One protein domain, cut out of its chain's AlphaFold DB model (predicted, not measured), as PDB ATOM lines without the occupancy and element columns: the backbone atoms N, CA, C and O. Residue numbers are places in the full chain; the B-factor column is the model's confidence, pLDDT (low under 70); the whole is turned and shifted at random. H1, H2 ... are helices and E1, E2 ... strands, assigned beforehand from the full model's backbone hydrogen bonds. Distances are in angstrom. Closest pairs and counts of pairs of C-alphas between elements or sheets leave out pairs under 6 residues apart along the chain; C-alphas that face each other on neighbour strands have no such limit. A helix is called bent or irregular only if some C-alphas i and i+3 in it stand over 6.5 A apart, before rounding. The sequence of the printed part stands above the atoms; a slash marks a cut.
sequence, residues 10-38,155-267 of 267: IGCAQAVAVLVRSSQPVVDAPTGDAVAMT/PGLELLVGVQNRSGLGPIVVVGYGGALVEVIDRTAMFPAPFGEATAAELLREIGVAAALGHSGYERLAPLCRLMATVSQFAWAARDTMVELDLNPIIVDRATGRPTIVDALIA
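What this domain is: This is residues 10 to 38 and 155 to 267 of the 267 residues of an uncharacterized protein of Actinobacteria bacterium (UniProt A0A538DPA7). A twisted antiparallel sheet is covered on one face by two helices, the long H5 over E1 and E2 and the shorter H3 over E3 and the neighbouring part of E2; each runs along the strands beneath it, yet the two stand at a wide angle of 71 degrees to each other. The opposite face is largely bare, with H1 over the edge strand E3, and the small helix H2 lies far from the middle of the domain, near H5. The printed part has 142 residues, with five named helices and six named strands in the order H1 H2 E1 E2 E3 H3 H4 H5 E4 E5 E6; the class is mixed, helices and strands. The sheet is branched at E4, which has E1 on one side and both E5 and E6 on the other. The whole is compact, with a radius of gyration of the C-alphas of 14.3 A and spans of 38 by 38 by 29 A.

Where its parts are: In the sheet, E1 is residues 157 to 166, 28.9 A from first to last C-alpha, and begins with C-alpha 157 at (130.661, 162.140, 158.715). E2 is residues 170 to 177, 23.3 A, and E3 is residues 188 to 192, 13.8 A. E4, residues 244 to 252, measures 22.1 A and bends by 52 degrees at residue 249. E5 is residues 259 to 261, 6.6 A, and E6 is residues 264 to 266, 6.9 A, ending with C-alpha 266 at (114.560, 173.379, 147.111). H5, residues 218 to 237, measures 26.5 A; it has a kink of 33 degrees near residue 225 and is irregular, with C-alphas 220 and 223 7.0 A apart. H3 is residues 197 to 207, 15.6 A, and H4 is residues 209 to 212, 4.9 A. H1, residues 10 to 22, measures 18.2 A and begins with C-alpha 10 at (139.531, 181.820, 147.776). H2 is residues 34 to 38, 6.1 A.

How they stand to each other: E1, E2 and E3 form a meander, each strand the antiparallel neighbour of the one before. E1 and E2 are a hairpin, with N 162 and O 174 2.8 A apart, within hydrogen-bond range. E2 and E3 are also a hairpin, with N 173 and O 191 at 2.9 A. On the other side of E1 lies E4, antiparallel, with N 159 and O 250 at 2.8 A. E4 pairs in a staggered way: residues 250 to 252 with E5, a hairpin with N 251 and O 260 at 2.8 A, and residues 245 to 247 with E6, with N 246 and O 265 at 2.9 A. H5 is on the sheet at a height of 7.6 A, over E1 and E2, and runs along the strands, at 22 degrees to E1 on the local plane; its closest C-alphas to E2 are those of Pro 171 and Ala 235, 6.0 A. H3 is on the same face, at a height of 9.3 A, over E3 and only just over E2, on which 3 of its C-alphas fall. H3 and H5 touch, closest at the C-alphas of Glu 197 and Cys 225, 4.8 A; their lines are about perpendicular at 71 degrees, only just. H4 only grazes the sheet with residues 209 to 212. H1 is on the opposite face from H3 and H5, over E3 at a height of 8.5 A, with the C-alphas of Ser 22 and Pro 192 closest, 6.0 A. H2 is not on the sheet; it is close to H5 but not clearly touching, with the C-alphas of Met 37 and Phe 234 6.9 A apart. Every O i to N i+4 pair is within hydrogen-bond range in H1, H2 and H3; in H5 it is 14 of 16, and H4 is too short for such a pair.

The domain as a whole: The two C-alphas farthest apart are those of Val 35 and Val 184, 41.4 A. Residues 39 to 154 are not printed, and C-alphas 38 and 155 are 33.4 A apart across the cut. H1 to H2 is a long link of 11 residues. The mean pLDDT of the printed part is 86.1, and it is under 70 at residue 11 and in residues 25 to 27, 29 to 32, 180 to 186 and 215 to 217.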
ATOM      1  N   ILE A  10     140.035 183.198 147.868       72.31
ATOM      2  CA  ILE A  10     139.531 181.820 147.776       72.31
ATOM      3  C   ILE A  10     138.299 181.775 146.868       72.31
ATOM      4  O   ILE A  10     138.276 180.994 145.922       72.31
ATOM      5  N   GLY A  11     137.333 182.676 147.070       68.12
ATOM      6  CA  GLY A  11     136.142 182.765 146.222       68.12
ATOM      7  C   GLY A  11     136.477 183.119 144.771       68.12
ATOM      8  O   GLY A  11     135.876 182.576 143.847       68.12
ATOM      9  N   CYS A  12     137.490 183.967 144.551       76.69
ATOM     10  CA  CYS A  12     138.020 184.238 143.211       76.69
ATOM     11  C   CYS A  12     138.608 182.970 142.567       76.69
ATOM     12  O   CYS A  12     138.253 182.628 141.440       76.69
ATOM     13  N   ALA A  13     139.461 182.237 143.289       75.25
ATOM     14  CA  ALA A  13     140.070 181.006 142.792       75.25
ATOM     15  C   ALA A  13     139.022 179.926 142.480       75.25
ATOM     16  O   ALA A  13     139.102 179.289 141.432       75.25
ATOM     17  N   GLN A  14     138.011 179.765 143.337       72.94
ATOM     18  CA  GLN A  14     136.888 178.854 143.112       72.94
ATOM     19  C   GLN A  14     136.086 179.244 141.866       72.94
ATOM     20  O   GLN A  14     135.828 178.394 141.016       72.94
ATOM     21  N   ALA A  15     135.754 180.527 141.701       76.75
ATOM     22  CA  ALA A  15     135.034 181.005 140.524       76.75
ATOM     23  C   ALA A  15     135.829 180.780 139.226       76.75
ATOM     24  O   ALA A  15     135.276 180.308 138.233       76.75
ATOM     25  N   VAL A  16     137.139 181.055 139.235       81.12
ATOM     26  CA  VAL A  16     138.021 180.770 138.093       81.12
ATOM     27  C   VAL A  16     138.102 179.265 137.826       81.12
ATOM     28  O   VAL A  16     138.016 178.856 136.670       81.12
ATOM     29  N   ALA A  17     138.213 178.431 138.862       80.19
ATOM     30  CA  ALA A  17     138.242 176.977 138.714       80.19
ATOM     31  C   ALA A  17     136.951 176.443 138.074       80.19
ATOM     32  O   ALA A  17     137.020 175.614 137.168       80.19
ATOM     33  N   VAL A  18     135.786 176.958 138.482       81.31
ATOM     34  CA  VAL A  18     134.491 176.623 137.870       81.31
ATOM     35  C   VAL A  18     134.452 177.042 136.401       81.31
ATOM     36  O   VAL A  18     134.056 176.238 135.562       81.31
ATOM     37  N   LEU A  19     134.913 178.251 136.063       81.06
ATOM     38  CA  LEU A  19     134.967 178.718 134.673       81.06
ATOM     39  C   LEU A  19     135.870 177.831 133.808       81.06
ATOM     40  O   LEU A  19     135.468 177.411 132.723       81.06
ATOM     41  N   VAL A  20     137.061 177.485 134.302       81.81
ATOM     42  CA  VAL A  20     137.976 176.573 133.602       81.81
ATOM     43  C   VAL A  20     137.321 175.206 133.403       81.81
ATOM     44  O   VAL A  20     137.315 174.703 132.281       81.81
ATOM     45  N   ARG A  21     136.705 174.633 134.445       81.50
ATOM     46  CA  ARG A  21     135.988 173.347 134.371       81.50
ATOM     47  C   ARG A  21     134.820 173.400 133.382       81.50
ATOM     48  O   ARG A  21     134.667 172.481 132.592       81.50
ATOM     49  N   SER A  22     134.066 174.501 133.347       74.06
ATOM     50  CA  SER A  22     132.933 174.683 132.423       74.06
ATOM     51  C   SER A  22     133.344 174.758 130.951       74.06
ATOM     52  O   SER A  22     132.540 174.470 130.069       74.06
ATOM     53  N   SER A  23     134.599 175.128 130.673       73.31
ATOM     54  CA  SER A  23     135.147 175.151 129.312       73.31
ATOM     55  C   SER A  23     135.615 173.778 128.820       73.31
ATOM     56  O   SER A  23     135.869 173.606 127.628       73.31
ATOM     57  N   GLN A  24     135.746 172.804 129.725       71.19
ATOM     58  CA  GLN A  24     136.157 171.449 129.389       71.19
ATOM     59  C   GLN A  24     134.930 170.581 129.080       71.19
ATOM     60  O   GLN A  24     133.892 170.720 129.726       71.19
ATOM     61  N   PRO A  25     135.019 169.673 128.095       62.28
ATOM     62  CA  PRO A  25     133.943 168.730 127.833       62.28
ATOM     63  C   PRO A  25     133.764 167.793 129.033       62.28
ATOM     64  O   PRO A  25     134.733 167.206 129.515       62.28
ATOM     65  N   VAL A  26     132.522 167.618 129.488       66.62
ATOM     66  CA  VAL A  26     132.180 166.610 130.501       66.62
ATOM     67  C   VAL A  26     132.308 165.231 129.859       66.62
ATOM     68  O   VAL A  26     131.516 164.859 128.994       66.62
ATOM     69  N   VAL A  27     133.338 164.483 130.256       62.81
ATOM     70  CA  VAL A  27     133.682 163.187 129.648       62.81
ATOM     71  C   VAL A  27     132.843 162.038 130.230       62.81
ATOM     72  O   VAL A  27     132.705 160.998 129.593       62.81
ATOM     73  N   ASP A  28     132.235 162.230 131.405       80.31
ATOM     74  CA  ASP A  28     131.474 161.218 132.151       80.31
ATOM     75  C   ASP A  28     129.996 161.596 132.355       80.31
ATOM     76  O   ASP A  28     129.408 161.289 133.393       80.31
ATOM     77  N   ALA A  29     129.382 162.263 131.369       67.00
ATOM     78  CA  ALA A  29     127.973 162.635 131.446       67.00
ATOM     79  C   ALA A  29     127.103 161.386 131.721       67.00
ATOM     80  O   ALA A  29     127.147 160.416 130.958       67.00
ATOM     81  N   PRO A  30     126.331 161.372 132.814       66.06
ATOM     82  CA  PRO A  30     125.663 160.162 133.274       66.06
ATOM     83  C   PRO A  30     124.424 159.816 132.437       66.06
ATOM     84  O   PRO A  30     123.710 160.687 131.942       66.06
ATOM     85  N   THR A  31     124.127 158.520 132.341       65.56
ATOM     86  CA  THR A  31     122.852 157.998 131.828       65.56
ATOM     87  C   THR A  31     121.889 157.772 132.990       65.56
ATOM     88  O   THR A  31     121.939 156.731 133.644       65.56
ATOM     89  N   GLY A  32     121.041 158.761 133.269       69.19
ATOM     90  CA  GLY A  32     120.010 158.678 134.305       69.19
ATOM     91  C   GLY A  32     118.757 157.916 133.882       69.19
ATOM     92  O   GLY A  32     118.483 157.731 132.694       69.19
ATOM     93  N   ASP A  33     117.945 157.534 134.866       86.88
ATOM     94  CA  ASP A  33     116.577 157.068 134.634       86.88
ATOM     95  C   ASP A  33     115.700 158.255 134.192       86.88
ATOM     96  O   ASP A  33     115.250 159.072 134.998       86.88
ATOM     97  N   ALA A  34     115.461 158.357 132.882       88.12
ATOM     98  CA  ALA A  34     114.669 159.432 132.290       88.12
ATOM     99  C   ALA A  34     113.216 159.468 132.805       88.12
ATOM    100  O   ALA A  34     112.613 160.542 132.875       88.12
ATOM    101  N   VAL A  35     112.649 158.317 133.188       92.56
ATOM    102  CA  VAL A  35     111.281 158.241 133.719       92.56
ATOM    103  C   VAL A  35     111.247 158.813 135.130       92.56
ATOM    104  O   VAL A  35     110.408 159.670 135.415       92.56
ATOM    105  N   ALA A  36     112.182 158.398 135.989       94.00
ATOM    106  CA  ALA A  36     112.352 158.968 137.324       94.00
ATOM    107  C   ALA A  36     112.565 160.489 137.266       94.00
ATOM    108  O   ALA A  36     111.874 161.238 137.958       94.00
ATOM    109  N   MET A  37     113.443 160.952 136.367       94.31
ATOM    110  CA  MET A  37     113.707 162.378 136.162       94.31
ATOM    111  C   MET A  37     112.444 163.147 135.763       94.31
ATOM    112  O   MET A  37     112.134 164.188 136.336       94.31
ATOM    113  N   THR A  38     111.665 162.604 134.824       94.69
ATOM    114  CA  THR A  38     110.406 163.221 134.387       94.69
ATOM    115  C   THR A  38     109.406 163.333 135.541       94.69
ATOM    116  O   THR A  38     108.763 164.370 135.697       94.69
ATOM    117  N   PRO A 155     125.044 158.285 163.620       91.56
ATOM    118  CA  PRO A 155     126.134 159.253 163.638       91.56
ATOM    119  C   PRO A 155     127.227 158.911 162.620       91.56
ATOM    120  O   PRO A 155     127.638 157.757 162.481       91.56
ATOM    121  N   GLY A 156     127.731 159.924 161.925       92.50
ATOM    122  CA  GLY A 156     128.629 159.721 160.798       92.50
ATOM    123  C   GLY A 156     129.459 160.949 160.467       92.50
ATOM    124  O   GLY A 156     129.638 161.848 161.286       92.50
ATOM    125  N   LEU A 157     130.027 160.954 159.266       91.81
ATOM    126  CA  LEU A 157     130.661 162.140 158.715       91.81
ATOM    127  C   LEU A 157     129.587 163.048 158.115       91.81
ATOM    128  O   LEU A 157     128.903 162.636 157.185       91.81
ATOM    129  N   GLU A 158     129.467 164.271 158.620       93.38
ATOM    130  CA  GLU A 158     128.556 165.267 158.059       93.38
ATOM    131  C   GLU A 158     129.188 165.945 156.844       93.38
ATOM    132  O   GLU A 158     130.336 166.395 156.889       93.38
ATOM    133  N   LEU A 159     128.422 166.011 155.764       94.44
ATOM    134  CA  LEU A 159     128.736 166.696 154.520       94.44
ATOM    135  C   LEU A 159     127.551 167.580 154.126       94.44
ATOM    136  O   LEU A 159     126.438 167.388 154.609       94.44
ATOM    137  N   LEU A 160     127.781 168.496 153.200       94.19
ATOM    138  CA  LEU A 160     126.730 169.193 152.466       94.19
ATOM    139  C   LEU A 160     126.897 168.927 150.974       94.19
ATOM    140  O   LEU A 160     128.026 168.808 150.484       94.19
ATOM    141  N   VAL A 161     125.778 168.839 150.260       96.69
ATOM    142  CA  VAL A 161     125.744 168.855 148.795       96.69
ATOM    143  C   VAL A 161     124.689 169.862 148.366       96.69
ATOM    144  O   VAL A 161     123.499 169.636 148.554       96.69
ATOM    145  N   GLY A 162     125.139 170.967 147.786       95.38
ATOM    146  CA  GLY A 162     124.284 172.046 147.310       95.38
ATOM    147  C   GLY A 162     124.343 172.205 145.796       95.38
ATOM    148  O   GLY A 162     125.285 171.764 145.139       95.38
ATOM    149  N   VAL A 163     123.354 172.883 145.233       96.19
ATOM    150  CA  VAL A 163     123.290 173.313 143.839       96.19
ATOM    151  C   VAL A 163     122.960 174.790 143.837       96.19
ATOM    152  O   VAL A 163     121.966 175.195 144.426       96.19
ATOM    153  N   GLN A 164     123.748 175.580 143.117       93.69
ATOM    154  CA  GLN A 164     123.388 176.952 142.783       93.69
ATOM    155  C   GLN A 164     123.256 177.082 141.277       93.69
ATOM    156  O   GLN A 164     124.227 176.891 140.542       93.69
ATOM    157  N   ASN A 165     122.065 177.436 140.817       91.12
ATOM    158  CA  ASN A 165     121.806 177.679 139.413       91.12
ATOM    159  C   ASN A 165     121.882 179.176 139.110       91.12
ATOM    160  O   ASN A 165     121.064 179.982 139.551       91.12
ATOM    161  N   ARG A 166     122.929 179.565 138.380       82.50
ATOM    162  CA  ARG A 166     123.258 180.967 138.108       82.50
ATOM    163  C   ARG A 166     123.042 181.264 136.629       82.50
ATOM    164  O   ARG A 166     123.576 180.571 135.763       82.50
ATOM    165  N   SER A 167     122.331 182.352 136.334       78.44
ATOM    166  CA  SER A 167     122.157 182.825 134.955       78.44
ATOM    167  C   SER A 167     123.516 182.995 134.258       78.44
ATOM    168  O   SER A 167     124.427 183.624 134.797       78.44
ATOM    169  N   GLY A 168     123.663 182.396 133.076       77.62
ATOM    170  CA  GLY A 168     124.886 182.441 132.267       77.62
ATOM    171  C   GLY A 168     125.963 181.406 132.617       77.62
ATOM    172  O   GLY A 168     126.816 181.154 131.772       77.62
ATOM    173  N   LEU A 169     125.919 180.782 133.801       78.56
ATOM    174  CA  LEU A 169     126.831 179.690 134.189       78.56
ATOM    175  C   LEU A 169     126.132 178.328 134.260       78.56
ATOM    176  O   LEU A 169     126.790 177.298 134.136       78.56
ATOM    177  N   GLY A 170     124.809 178.328 134.428       87.69
ATOM    178  CA  GLY A 170     124.035 177.120 134.674       87.69
ATOM    179  C   GLY A 170     124.202 176.604 136.110       87.69
ATOM    180  O   GLY A 170     124.686 177.332 136.987       87.69
ATOM    181  N   PRO A 171     123.772 175.360 136.368       93.50
ATOM    182  CA  PRO A 171     123.856 174.745 137.685       93.50
ATOM    183  C   PRO A 171     125.294 174.381 138.060       93.50
ATOM    184  O   PRO A 171     126.000 173.698 137.320       93.50
ATOM    185  N   ILE A 172     125.704 174.789 139.258       93.75
ATOM    186  CA  ILE A 172     126.981 174.434 139.876       93.75
ATOM    187  C   ILE A 172     126.676 173.608 141.120       93.75
ATOM    188  O   ILE A 172     125.985 174.087 142.018       93.75
ATOM    189  N   VAL A 173     127.206 172.388 141.185       95.44
ATOM    190  CA  VAL A 173     127.128 171.556 142.390       95.44
ATOM    191  C   VAL A 173     128.292 171.906 143.304       95.44
ATOM    192  O   VAL A 173     129.437 172.011 142.858       95.44
ATOM    193  N   VAL A 174     127.997 172.059 144.587       93.56
ATOM    194  CA  VAL A 174     128.946 172.329 145.664       93.56
ATOM    195  C   VAL A 174     128.920 171.145 146.618       93.56
ATOM    196  O   VAL A 174     127.851 170.703 147.021       93.56
ATOM    197  N   VAL A 175     130.086 170.635 147.000       94.56
ATOM    198  CA  VAL A 175     130.221 169.630 148.060       94.56
ATOM    199  C   VAL A 175     131.214 170.120 149.099       94.56
ATOM    200  O   VAL A 175     132.242 170.704 148.756       94.56
ATOM    201  N   GLY A 176     130.918 169.884 150.370       92.19
ATOM    202  CA  GLY A 176     131.779 170.279 151.479       92.19
ATOM    203  C   GLY A 176     131.544 169.435 152.720       92.19
ATOM    204  O   GLY A 176     130.619 168.625 152.767       92.19
ATOM    205  N   TYR A 177     132.388 169.628 153.730       90.31
ATOM    206  CA  TYR A 177     132.096 169.123 155.072       90.31
ATOM    207  C   TYR A 177     130.899 169.870 155.670       90.31
ATOM    208  O   TYR A 177     130.651 171.009 155.298       90.31
ATOM    209  N   GLY A 178     130.154 169.210 156.556       78.75
ATOM    210  CA  GLY A 178     129.050 169.769 157.339       78.75
ATOM    211  C   GLY A 178     129.376 169.805 158.839       78.75
ATOM    212  O   GLY A 178     130.411 169.289 159.280       78.75
ATOM    213  N   GLY A 179     128.495 170.426 159.627       71.62
ATOM    214  CA  GLY A 179     128.594 170.478 161.090       71.62
ATOM    215  C   GLY A 179     129.822 171.231 161.616       71.62
ATOM    216  O   GLY A 179     130.375 172.109 160.955       71.62
ATOM    217  N   ALA A 180     130.294 170.855 162.810       56.75
ATOM    218  CA  ALA A 180     131.429 171.498 163.492       56.75
ATOM    219  C   ALA A 180     132.747 171.492 162.686       56.75
ATOM    220  O   ALA A 180     133.666 172.248 162.992       56.75
ATOM    221  N   LEU A 181     132.864 170.643 161.658       54.94
ATOM    222  CA  LEU A 181     134.042 170.600 160.789       54.94
ATOM    223  C   LEU A 181     134.077 171.747 159.766       54.94
ATOM    224  O   LEU A 181     135.173 172.089 159.325       54.94
ATOM    225  N   VAL A 182     132.939 172.379 159.442       54.66
ATOM    226  CA  VAL A 182     132.877 173.574 158.571       54.66
ATOM    227  C   VAL A 182     133.628 174.747 159.192       54.66
ATOM    228  O   VAL A 182     134.374 175.435 158.506       54.66
ATOM    229  N   GLU A 183     133.475 174.949 160.502       52.28
ATOM    230  CA  GLU A 183     134.091 176.075 161.217       52.28
ATOM    231  C   GLU A 183     135.621 175.954 161.309       52.28
ATOM    232  O   GLU A 183     136.315 176.943 161.541       52.28
ATOM    233  N   VAL A 184     136.160 174.746 161.106       51.59
ATOM    234  CA  VAL A 184     137.591 174.438 161.250       51.59
ATOM    235  C   VAL A 184     138.270 174.200 159.894       51.59
ATOM    236  O   VAL A 184     139.474 174.432 159.763       51.59
ATOM    237  N   ILE A 185     137.535 173.726 158.879       53.47
ATOM    238  CA  ILE A 185     138.080 173.286 157.591       53.47
ATOM    239  C   ILE A 185     137.180 173.788 156.445       53.47
ATOM    240  O   ILE A 185     136.217 173.126 156.064       53.47
ATOM    241  N   ASP A 186     137.543 174.921 155.833       62.06
ATOM    242  CA  ASP A 186     136.922 175.450 154.601       62.06
ATOM    243  C   ASP A 186     137.348 174.622 153.370       62.06
ATOM    244  O   ASP A 186     138.122 175.055 152.515       62.06
ATOM    245  N   ARG A 187     136.929 173.352 153.329       79.81
ATOM    246  CA  ARG A 187     137.157 172.453 152.191       79.81
ATOM    247  C   ARG A 187     135.853 172.198 151.469       79.81
ATOM    248  O   ARG A 187     135.122 171.257 151.777       79.81
ATOM    249  N   THR A 188     135.617 173.040 150.476       87.12
ATOM    250  CA  THR A 188     134.545 172.892 149.503       87.12
ATOM    251  C   THR A 188     135.136 172.646 148.120       87.12
ATOM    252  O   THR A 188     136.204 173.159 147.782       87.12
ATOM    253  N   ALA A 189     134.439 171.855 147.312       90.50
ATOM    254  CA  ALA A 189     134.712 171.707 145.891       90.50
ATOM    255  C   ALA A 189     133.448 172.032 145.099       90.50
ATOM    256  O   ALA A 189     132.333 171.745 145.533       90.50
ATOM    257  N   MET A 190     133.637 172.647 143.933       91.12
ATOM    258  CA  MET A 190     132.554 173.084 143.057       91.12
ATOM    259  C   MET A 190     132.762 172.548 141.648       91.12
ATOM    260  O   MET A 190     133.883 172.578 141.129       91.12
ATOM    261  N   PHE A 191     131.694 172.085 141.006       92.69
ATOM    262  CA  PHE A 191     131.767 171.582 139.639       92.69
ATOM    263  C   PHE A 191     130.477 171.890 138.857       92.69
ATOM    264  O   PHE A 191     129.386 171.713 139.409       92.69
ATOM    265  N   PRO A 192     130.565 172.358 137.595       92.44
ATOM    266  CA  PRO A 192     129.389 172.563 136.748       92.44
ATOM    267  C   PRO A 192     128.637 171.253 136.493       92.44
ATOM    268  O   PRO A 192     129.242 170.251 136.123       92.44
ATOM    269  N   ALA A 193     127.320 171.256 136.653       92.38
ATOM    270  CA  ALA A 193     126.488 170.135 136.238       92.38
ATOM    271  C   ALA A 193     126.247 170.148 134.710       92.38
ATOM    272  O   ALA A 193     126.210 171.224 134.107       92.38
ATOM    273  N   PRO A 194     126.024 168.976 134.081       93.50
ATOM    274  CA  PRO A 194     125.978 167.647 134.694       93.50
ATOM    275  C   PRO A 194     127.368 166.987 134.788       93.50
ATOM    276  O   PRO A 194     128.267 167.321 134.028       93.50
ATOM    277  N   PHE A 195     127.523 166.003 135.676       93.81
ATOM    278  CA  PHE A 195     128.701 165.129 135.787       93.81
ATOM    279  C   PHE A 195     128.330 163.764 136.384       93.81
ATOM    280  O   PHE A 195     127.272 163.620 137.007       93.81
ATOM    281  N   GLY A 196     129.192 162.763 136.182       93.88
ATOM    282  CA  GLY A 196     128.981 161.380 136.616       93.88
ATOM    283  C   GLY A 196     129.672 160.996 137.929       93.88
ATOM    284  O   GLY A 196     130.278 161.808 138.631       93.88
ATOM    285  N   GLU A 197     129.589 159.710 138.284       93.94
ATOM    286  CA  GLU A 197     130.167 159.184 139.532       93.94
ATOM    287  C   GLU A 197     131.701 159.315 139.596       93.94
ATOM    288  O   GLU A 197     132.261 159.425 140.690       93.94
ATOM    289  N   ALA A 198     132.387 159.303 138.446       92.25
ATOM    290  CA  ALA A 198     133.843 159.419 138.386       92.25
ATOM    291  C   ALA A 198     134.293 160.819 138.822       92.25
ATOM    292  O   ALA A 198     135.094 160.936 139.753       92.25
ATOM    293  N   THR A 199     133.689 161.862 138.246       93.62
ATOM    294  CA  THR A 199     133.891 163.250 138.678       93.62
ATOM    295  C   THR A 199     133.509 163.431 140.147       93.62
ATOM    296  O   THR A 199     134.272 164.016 140.916       93.62
ATOM    297  N   ALA A 200     132.382 162.865 140.597       94.56
ATOM    298  CA  ALA A 200     131.994 162.923 142.010       94.56
ATOM    299  C   ALA A 200     133.074 162.328 142.936       94.56
ATOM    300  O   ALA A 200     133.426 162.922 143.956       94.56
ATOM    301  N   ALA A 201     133.659 161.186 142.562       93.25
ATOM    302  CA  ALA A 201     134.732 160.554 143.325       93.25
ATOM    303  C   ALA A 201     136.016 161.400 143.362       93.25
ATOM    304  O   ALA A 201     136.749 161.358 144.353       93.25
ATOM    305  N   GLU A 202     136.325 162.142 142.299       92.00
ATOM    306  CA  GLU A 202     137.449 163.083 142.270       92.00
ATOM    307  C   GLU A 202     137.218 164.259 143.220       92.00
ATOM    308  O   GLU A 202     138.081 164.521 144.059       92.00
ATOM    309  N   LEU A 203     136.035 164.880 143.187       92.69
ATOM    310  CA  LEU A 203     135.670 165.982 144.089       92.69
ATOM    311  C   LEU A 203     135.732 165.559 145.564       92.69
ATOM    312  O   LEU A 203     136.280 166.269 146.406       92.69
ATOM    313  N   LEU A 204     135.231 164.362 145.884       92.69
ATOM    314  CA  LEU A 204     135.282 163.812 147.242       92.69
ATOM    315  C   LEU A 204     136.717 163.522 147.705       92.69
ATOM    316  O   LEU A 204     137.027 163.665 148.893       92.69
ATOM    317  N   ARG A 205     137.618 163.127 146.795       90.50
ATOM    318  CA  ARG A 205     139.050 162.990 147.108       90.50
ATOM    319  C   ARG A 205     139.724 164.348 147.278       90.50
ATOM    320  O   ARG A 205     140.519 164.476 148.205       90.50
ATOM    321  N   GLU A 206     139.386 165.329 146.442       89.62
ATOM    322  CA  GLU A 206     139.920 166.698 146.478       89.62
ATOM    323  C   GLU A 206     139.715 167.333 147.858       89.62
ATOM    324  O   GLU A 206     140.670 167.813 148.471       89.62
ATOM    325  N   ILE A 207     138.500 167.242 148.407       90.25
ATOM    326  CA  ILE A 207     138.211 167.792 149.740       90.25
ATOM    327  C   ILE A 207     138.664 166.866 150.883       90.25
ATOM    328  O   ILE A 207     138.781 167.302 152.028       90.25
ATOM    329  N   GLY A 208     139.018 165.611 150.594       89.62
ATOM    330  CA  GLY A 208     139.570 164.664 151.568       89.62
ATOM    331  C   GLY A 208     138.546 163.755 152.257       89.62
ATOM    332  O   GLY A 208     138.895 163.116 153.253       89.62
ATOM    333  N   VAL A 209     137.320 163.627 151.730       89.88
ATOM    334  CA  VAL A 209     136.278 162.733 152.283       89.88
ATOM    335  C   VAL A 209     136.770 161.292 152.354       89.88
ATOM    336  O   VAL A 209     136.587 160.632 153.373       89.88
ATOM    337  N   ALA A 210     137.461 160.818 151.313       85.94
ATOM    338  CA  ALA A 210     138.029 159.468 151.276       85.94
ATOM    339  C   ALA A 210     138.952 159.199 152.483       85.94
ATOM    340  O   ALA A 210     138.829 158.194 153.186       85.94
ATOM    341  N   ALA A 211     139.848 160.145 152.777       85.81
ATOM    342  CA  ALA A 211     140.739 160.053 153.928       85.81
ATOM    343  C   ALA A 211     139.960 160.138 155.249       85.81
ATOM    344  O   ALA A 211     140.215 159.356 156.163       85.81
ATOM    345  N   ALA A 212     138.974 161.038 155.338       86.19
ATOM    346  CA  ALA A 212     138.159 161.215 156.537       86.19
ATOM    347  C   ALA A 212     137.303 159.986 156.870       86.19
ATOM    348  O   ALA A 212     137.103 159.702 158.048       86.19
ATOM    349  N   LEU A 213     136.833 159.236 155.871       83.69
ATOM    350  CA  LEU A 213     136.139 157.958 156.059       83.69
ATOM    351  C   LEU A 213     137.096 156.797 156.388       83.69
ATOM    352  O   LEU A 213     136.645 155.674 156.602       83.69
ATOM    353  N   GLY A 214     138.409 157.048 156.446       75.00
ATOM    354  CA  GLY A 214     139.422 156.035 156.733       75.00
ATOM    355  C   GLY A 214     139.612 155.027 155.597       75.00
ATOM    356  O   GLY A 214     140.109 153.926 155.837       75.00
ATOM    357  N   HIS A 215     139.199 155.360 154.367       67.25
ATOM    358  CA  HIS A 215     139.251 154.431 153.245       67.25
ATOM    359  C   HIS A 215     139.365 155.136 151.888       67.25
ATOM    360  O   HIS A 215     138.522 155.940 151.506       67.25
ATOM    361  N   SER A 216     140.381 154.767 151.109       62.19
ATOM    362  CA  SER A 216     140.624 155.318 149.769       62.19
ATOM    363  C   SER A 216     139.892 154.582 148.637       62.19
ATOM    364  O   SER A 216     139.907 155.051 147.495       62.19
ATOM    365  N   GLY A 217     139.267 153.435 148.927       66.19
ATOM    366  CA  GLY A 217     138.568 152.605 147.946       66.19
ATOM    367  C   GLY A 217     137.225 153.188 147.499       66.19
ATOM    368  O   GLY A 217     136.450 153.694 148.311       66.19
ATOM    369  N   TYR A 218     136.939 153.066 146.199       74.94
ATOM    370  CA  TYR A 218     135.704 153.555 145.576       74.94
ATOM    371  C   TYR A 218     134.438 152.966 146.207       74.94
ATOM    372  O   TYR A 218     133.453 153.675 146.341       74.94
ATOM    373  N   GLU A 219     134.463 151.706 146.652       80.94
ATOM    374  CA  GLU A 219     133.278 150.996 147.157       80.94
ATOM    375  C   GLU A 219     132.549 151.736 148.288       80.94
ATOM    376  O   GLU A 219     131.319 151.772 148.300       80.94
ATOM    377  N   ARG A 220     133.290 152.379 149.203       84.31
ATOM    378  CA  ARG A 220     132.691 153.154 150.304       84.31
ATOM    379  C   ARG A 220     132.179 154.522 149.877       84.31
ATOM    380  O   ARG A 220     131.318 155.076 150.545       84.31
ATOM    381  N   LEU A 221     132.717 155.073 148.793       89.81
ATOM    382  CA  LEU A 221     132.269 156.349 148.241       89.81
ATOM    383  C   LEU A 221     131.142 156.162 147.232       89.81
ATOM    384  O   LEU A 221     130.362 157.084 147.042       89.81
ATOM    385  N   ALA A 222     131.019 154.983 146.620       92.50
ATOM    386  CA  ALA A 222     130.096 154.725 145.527       92.50
ATOM    387  C   ALA A 222     128.643 155.148 145.828       92.50
ATOM    388  O   ALA A 222     128.037 155.771 144.960       92.50
ATOM    389  N   PRO A 223     128.065 154.898 147.027       94.38
ATOM    390  CA  PRO A 223     126.729 155.401 147.347       94.38
ATOM    391  C   PRO A 223     126.629 156.934 147.319       94.38
ATOM    392  O   PRO A 223     125.665 157.475 146.784       94.38
ATOM    393  N   LEU A 224     127.636 157.636 147.844       95.44
ATOM    394  CA  LEU A 224     127.695 159.097 147.825       95.44
ATOM    395  C   LEU A 224     127.985 159.642 146.416       95.44
ATOM    396  O   LEU A 224     127.388 160.637 146.018       95.44
ATOM    397  N   CYS A 225     128.841 158.976 145.636       95.31
ATOM    398  CA  CYS A 225     129.106 159.336 144.242       95.31
ATOM    399  C   CYS A 225     127.839 159.244 143.386       95.31
ATOM    400  O   CYS A 225     127.568 160.162 142.617       95.31
ATOM    401  N   ARG A 226     127.039 158.177 143.551       95.62
ATOM    402  CA  ARG A 226     125.735 158.038 142.884       95.62
ATOM    403  C   ARG A 226     124.762 159.131 143.292       95.62
ATOM    404  O   ARG A 226     124.162 159.755 142.423       95.62
ATOM    405  N   LEU A 227     124.661 159.417 144.593       97.06
ATOM    406  CA  LEU A 227     123.849 160.524 145.102       97.06
ATOM    407  C   LEU A 227     124.245 161.846 144.427       97.06
ATOM    408  O   LEU A 227     123.387 162.523 143.869       97.06
ATOM    409  N   MET A 228     125.537 162.191 144.410       97.19
ATOM    410  CA  MET A 228     126.034 163.428 143.792       97.19
ATOM    411  C   MET A 228     125.818 163.471 142.274       97.19
ATOM    412  O   MET A 228     125.435 164.513 141.747       97.19
ATOM    413  N   ALA A 229     126.027 162.359 141.566       96.19
ATOM    414  CA  ALA A 229     125.758 162.273 140.132       96.19
ATOM    415  C   ALA A 229     124.262 162.460 139.830       96.19
ATOM    416  O   ALA A 229     123.902 163.135 138.865       96.19
ATOM    417  N   THR A 230     123.382 161.907 140.666       96.88
ATOM    418  CA  THR A 230     121.927 162.072 140.551       96.88
ATOM    419  C   THR A 230     121.491 163.504 140.878       96.88
ATOM    420  O   THR A 230     120.679 164.066 140.143       96.88
ATOM    421  N   VAL A 231     122.087 164.152 141.889       97.50
ATOM    422  CA  VAL A 231     121.910 165.595 142.153       97.50
ATOM    423  C   VAL A 231     122.336 166.432 140.946       97.50
ATOM    424  O   VAL A 231     121.590 167.302 140.509       97.50
ATOM    425  N   SER A 232     123.503 166.142 140.369       96.38
ATOM    426  CA  SER A 232     124.043 166.838 139.196       96.38
ATOM    427  C   SER A 232     123.110 166.744 137.982       96.38
ATOM    428  O   SER A 232     122.820 167.738 137.315       96.38
ATOM    429  N   GLN A 233     122.560 165.557 137.728       95.25
ATOM    430  CA  GLN A 233     121.577 165.336 136.665       95.25
ATOM    431  C   GLN A 233     120.270 166.076 136.912       95.25
ATOM    432  O   GLN A 233     119.739 166.700 135.995       95.25
ATOM    433  N   PHE A 234     119.755 166.005 138.139       96.44
ATOM    434  CA  PHE A 234     118.525 166.687 138.509       96.44
ATOM    435  C   PHE A 234     118.682 168.201 138.388       96.44
ATOM    436  O   PHE A 234     117.840 168.849 137.779       96.44
ATOM    437  N   ALA A 235     119.808 168.747 138.849       95.50
ATOM    438  CA  ALA A 235     120.159 170.152 138.698       95.50
ATOM    439  C   ALA A 235     120.178 170.600 137.235       95.50
ATOM    440  O   ALA A 235     119.603 171.631 136.894       95.50
ATOM    441  N   TRP A 236     120.799 169.810 136.356       94.00
ATOM    442  CA  TRP A 236     120.796 170.094 134.925       94.00
ATOM    443  C   TRP A 236     119.390 170.027 134.325       94.00
ATOM    444  O   TRP A 236     119.013 170.898 133.545       94.00
ATOM    445  N   ALA A 237     118.601 169.014 134.675       93.62
ATOM    446  CA  ALA A 237     117.253 168.837 134.148       93.62
ATOM    447  C   ALA A 237     116.282 169.930 134.635       93.62
ATOM    448  O   ALA A 237     115.463 170.402 133.851       93.62
ATOM    449  N   ALA A 238     116.415 170.356 135.892       94.19
ATOM    450  CA  ALA A 238     115.578 171.357 136.548       94.19
ATOM    451  C   ALA A 238     116.103 172.795 136.404       94.19
ATOM    452  O   ALA A 238     115.530 173.703 136.993       94.19
ATOM    453  N   ARG A 239     117.168 173.038 135.625       92.75
ATOM    454  CA  ARG A 239     117.854 174.344 135.509       92.75
ATOM    455  C   ARG A 239     116.978 175.521 135.049       92.75
ATOM    456  O   ARG A 239     117.413 176.664 135.121       92.75
ATOM    457  N   ASP A 240     115.792 175.257 134.522       90.06
ATOM    458  CA  ASP A 240     114.865 176.303 134.080       90.06
ATOM    459  C   ASP A 240     113.797 176.624 135.155       90.06
ATOM    460  O   ASP A 240     113.112 177.636 135.046       90.06
ATOM    461  N   THR A 241     113.706 175.805 136.212       90.06
ATOM    462  CA  THR A 241     112.710 175.897 137.300       90.06
ATOM    463  C   THR A 241     113.347 176.062 138.686       90.06
ATOM    464  O   THR A 241     112.795 176.754 139.531       90.06
ATOM    465  N   MET A 242     114.495 175.430 138.938       92.06
ATOM    466  CA  MET A 242     115.158 175.384 140.243       92.06
ATOM    467  C   MET A 242     116.330 176.361 140.285       92.06
ATOM    468  O   MET A 242     117.235 176.303 139.444       92.06
ATOM    469  N   VAL A 243     116.338 177.235 141.286       91.88
ATOM    470  CA  VAL A 243     117.431 178.170 141.574       91.88
ATOM    471  C   VAL A 243     118.441 177.528 142.520       91.88
ATOM    472  O   VAL A 243     119.651 177.710 142.345       91.88
ATOM    473  N   GLU A 244     117.959 176.755 143.492       93.19
ATOM    474  CA  GLU A 244     118.793 176.173 144.539       93.19
ATOM    475  C   GLU A 244     118.273 174.808 145.007       93.19
ATOM    476  O   GLU A 244     117.071 174.565 145.101       93.19
ATOM    477  N   LEU A 245     119.209 173.917 145.324       95.75
ATOM    478  CA  LEU A 245     118.974 172.706 146.109       95.75
ATOM    479  C   LEU A 245     120.031 172.681 147.206       95.75
ATOM    480  O   LEU A 245     121.211 172.764 146.887       95.75
ATOM    481  N   ASP A 246     119.641 172.517 148.461       94.50
ATOM    482  CA  ASP A 246     120.576 172.346 149.574       94.50
ATOM    483  C   ASP A 246     120.265 171.049 150.320       94.50
ATOM    484  O   ASP A 246     119.173 170.886 150.864       94.50
ATOM    485  N   LEU A 247     121.208 170.104 150.307       95.94
ATOM    486  CA  LEU A 247     121.163 168.873 151.093       95.94
ATOM    487  C   LEU A 247     122.148 169.018 152.252       95.94
ATOM    488  O   LEU A 247     123.347 168.753 152.094       95.94
ATOM    489  N   ASN A 248     121.649 169.453 153.408       92.25
ATOM    490  CA  ASN A 248     122.500 169.850 154.522       92.25
ATOM    491  C   ASN A 248     121.858 169.592 155.905       92.25
ATOM    492  O   ASN A 248     120.971 170.341 156.305       92.25
ATOM    493  N   PRO A 249     122.337 168.607 156.689       93.75
ATOM    494  CA  PRO A 249     123.481 167.750 156.393       93.75
ATOM    495  C   PRO A 249     123.099 166.494 155.596       93.75
ATOM    496  O   PRO A 249     121.999 165.949 155.706       93.75
ATOM    497  N   ILE A 250     124.077 165.969 154.865       96.19
ATOM    498  CA  ILE A 250     124.168 164.556 154.500       96.19
ATOM    499  C   ILE A 250     125.089 163.875 155.512       96.19
ATOM    500  O   ILE A 250     126.271 164.201 155.602       96.19
ATOM    501  N   ILE A 251     124.576 162.893 156.249       95.88
ATOM    502  CA  ILE A 251     125.367 162.093 157.188       95.88
ATOM    503  C   ILE A 251     125.821 160.812 156.501       95.88
ATOM    504  O   ILE A 251     125.005 160.001 156.075       95.88
ATOM    505  N   VAL A 252     127.131 160.613 156.405       95.06
ATOM    506  CA  VAL A 252     127.732 159.409 155.827       95.06
ATOM    507  C   VAL A 252     128.166 158.472 156.944       95.06
ATOM    508  O   VAL A 252     129.090 158.771 157.706       95.06
ATOM    509  N   ASP A 253     127.526 157.311 157.025       92.50
ATOM    510  CA  ASP A 253     127.906 156.264 157.967       92.50
ATOM    511  C   ASP A 253     129.339 155.783 157.667       92.50
ATOM    512  O   ASP A 253     129.656 155.336 156.563       92.50
ATOM    513  N   ARG A 254     130.233 155.877 158.658       89.25
ATOM    514  CA  ARG A 254     131.668 155.582 158.479       89.25
ATOM    515  C   ARG A 254     131.945 154.103 158.204       89.25
ATOM    516  O   ARG A 254     132.932 153.772 157.546       89.25
ATOM    517  N   ALA A 255     131.102 153.207 158.711       86.62
ATOM    518  CA  ALA A 255     131.291 151.771 158.561       86.62
ATOM    519  C   ALA A 255     130.844 151.287 157.176       86.62
ATOM    520  O   ALA A 255     131.508 150.438 156.580       86.62
ATOM    521  N   THR A 256     129.751 151.844 156.658       88.69
ATOM    522  CA  THR A 256     129.059 151.364 155.454       88.69
ATOM    523  C   THR A 256     129.203 152.282 154.242       88.69
ATOM    524  O   THR A 256     128.969 151.832 153.123       88.69
ATOM    525  N   GLY A 257     129.573 153.551 154.435       90.25
ATOM    526  CA  GLY A 257     129.613 154.564 153.376       90.25
ATOM    527  C   GLY A 257     128.231 155.020 152.897       90.25
ATOM    528  O   GLY A 257     128.128 155.708 151.884       90.25
ATOM    529  N   ARG A 258     127.152 154.620 153.585       93.38
ATOM    530  CA  ARG A 258     125.783 154.981 153.202       93.38
ATOM    531  C   ARG A 258     125.488 156.434 153.595       93.38
ATOM    532  O   ARG A 258     125.636 156.759 154.773       93.38
ATOM    533  N   PRO A 259     125.073 157.297 152.649       96.69
ATOM    534  CA  PRO A 259     124.622 158.643 152.958       96.69
ATOM    535  C   PRO A 259     123.185 158.628 153.485       96.69
ATOM    536  O   PRO A 259     122.362 157.817 153.063       96.69
ATOM    537  N   THR A 260     122.876 159.554 154.383       97.88
ATOM    538  CA  THR A 260     121.521 159.874 154.825       97.88
ATOM    539  C   THR A 260     121.307 161.375 154.699       97.88
ATOM    540  O   THR A 260     122.024 162.147 155.328       97.88
ATOM    541  N   ILE A 261     120.349 161.789 153.873       97.38
ATOM    542  CA  ILE A 261     119.932 163.186 153.729       97.38
ATOM    543  C   ILE A 261     119.072 163.516 154.947       97.38
ATOM    544  O   ILE A 261     117.987 162.960 155.105       97.38
ATOM    545  N   VAL A 262     119.578 164.373 155.830       95.25
ATOM    546  CA  VAL A 262     118.882 164.735 157.068       95.25
ATOM    547  C   VAL A 262     117.983 165.936 156.861       95.25
ATOM    548  O   VAL A 262     116.934 165.987 157.482       95.25
ATOM    549  N   ASP A 263     118.363 166.891 156.025       93.25
ATOM    550  CA  ASP A 263     117.511 168.025 155.673       93.25
ATOM    551  C   ASP A 263     117.701 168.357 154.196       93.25
ATOM    552  O   ASP A 263     118.767 168.103 153.619       93.25
ATOM    553  N   ALA A 264     116.647 168.892 153.592       94.31
ATOM    554  CA  ALA A 264     116.620 169.257 152.188       94.31
ATOM    555  C   ALA A 264     115.812 170.539 151.986       94.31
ATOM    556  O   ALA A 264     114.709 170.685 152.516       94.31
ATOM    557  N   LEU A 265     116.342 171.434 151.160       92.38
ATOM    558  CA  LEU A 265     115.675 172.649 150.711       92.38
ATOM    559  C   LEU A 265     115.743 172.728 149.188       92.38
ATOM    560  O   LEU A 265     116.787 172.457 148.602       92.38
ATOM    561  N   ILE A 266     114.632 173.102 148.551       93.62
ATOM    562  CA  ILE A 266     114.560 173.379 147.111       93.62
ATOM    563  C   ILE A 266     113.897 174.743 146.923       93.62
ATOM    564  O   ILE A 266     112.824 174.974 147.487       93.62
ATOM    565  N   ALA A 267     114.523 175.614 146.132       89.69
ATOM    566  CA  ALA A 267     114.023 176.944 145.783       89.69
ATOM    567  C   ALA A 267     114.065 177.194 144.274       89.69
ATOM    568  O   ALA A 267     114.983 176.668 143.597       89.69
TER     569      ALA A 267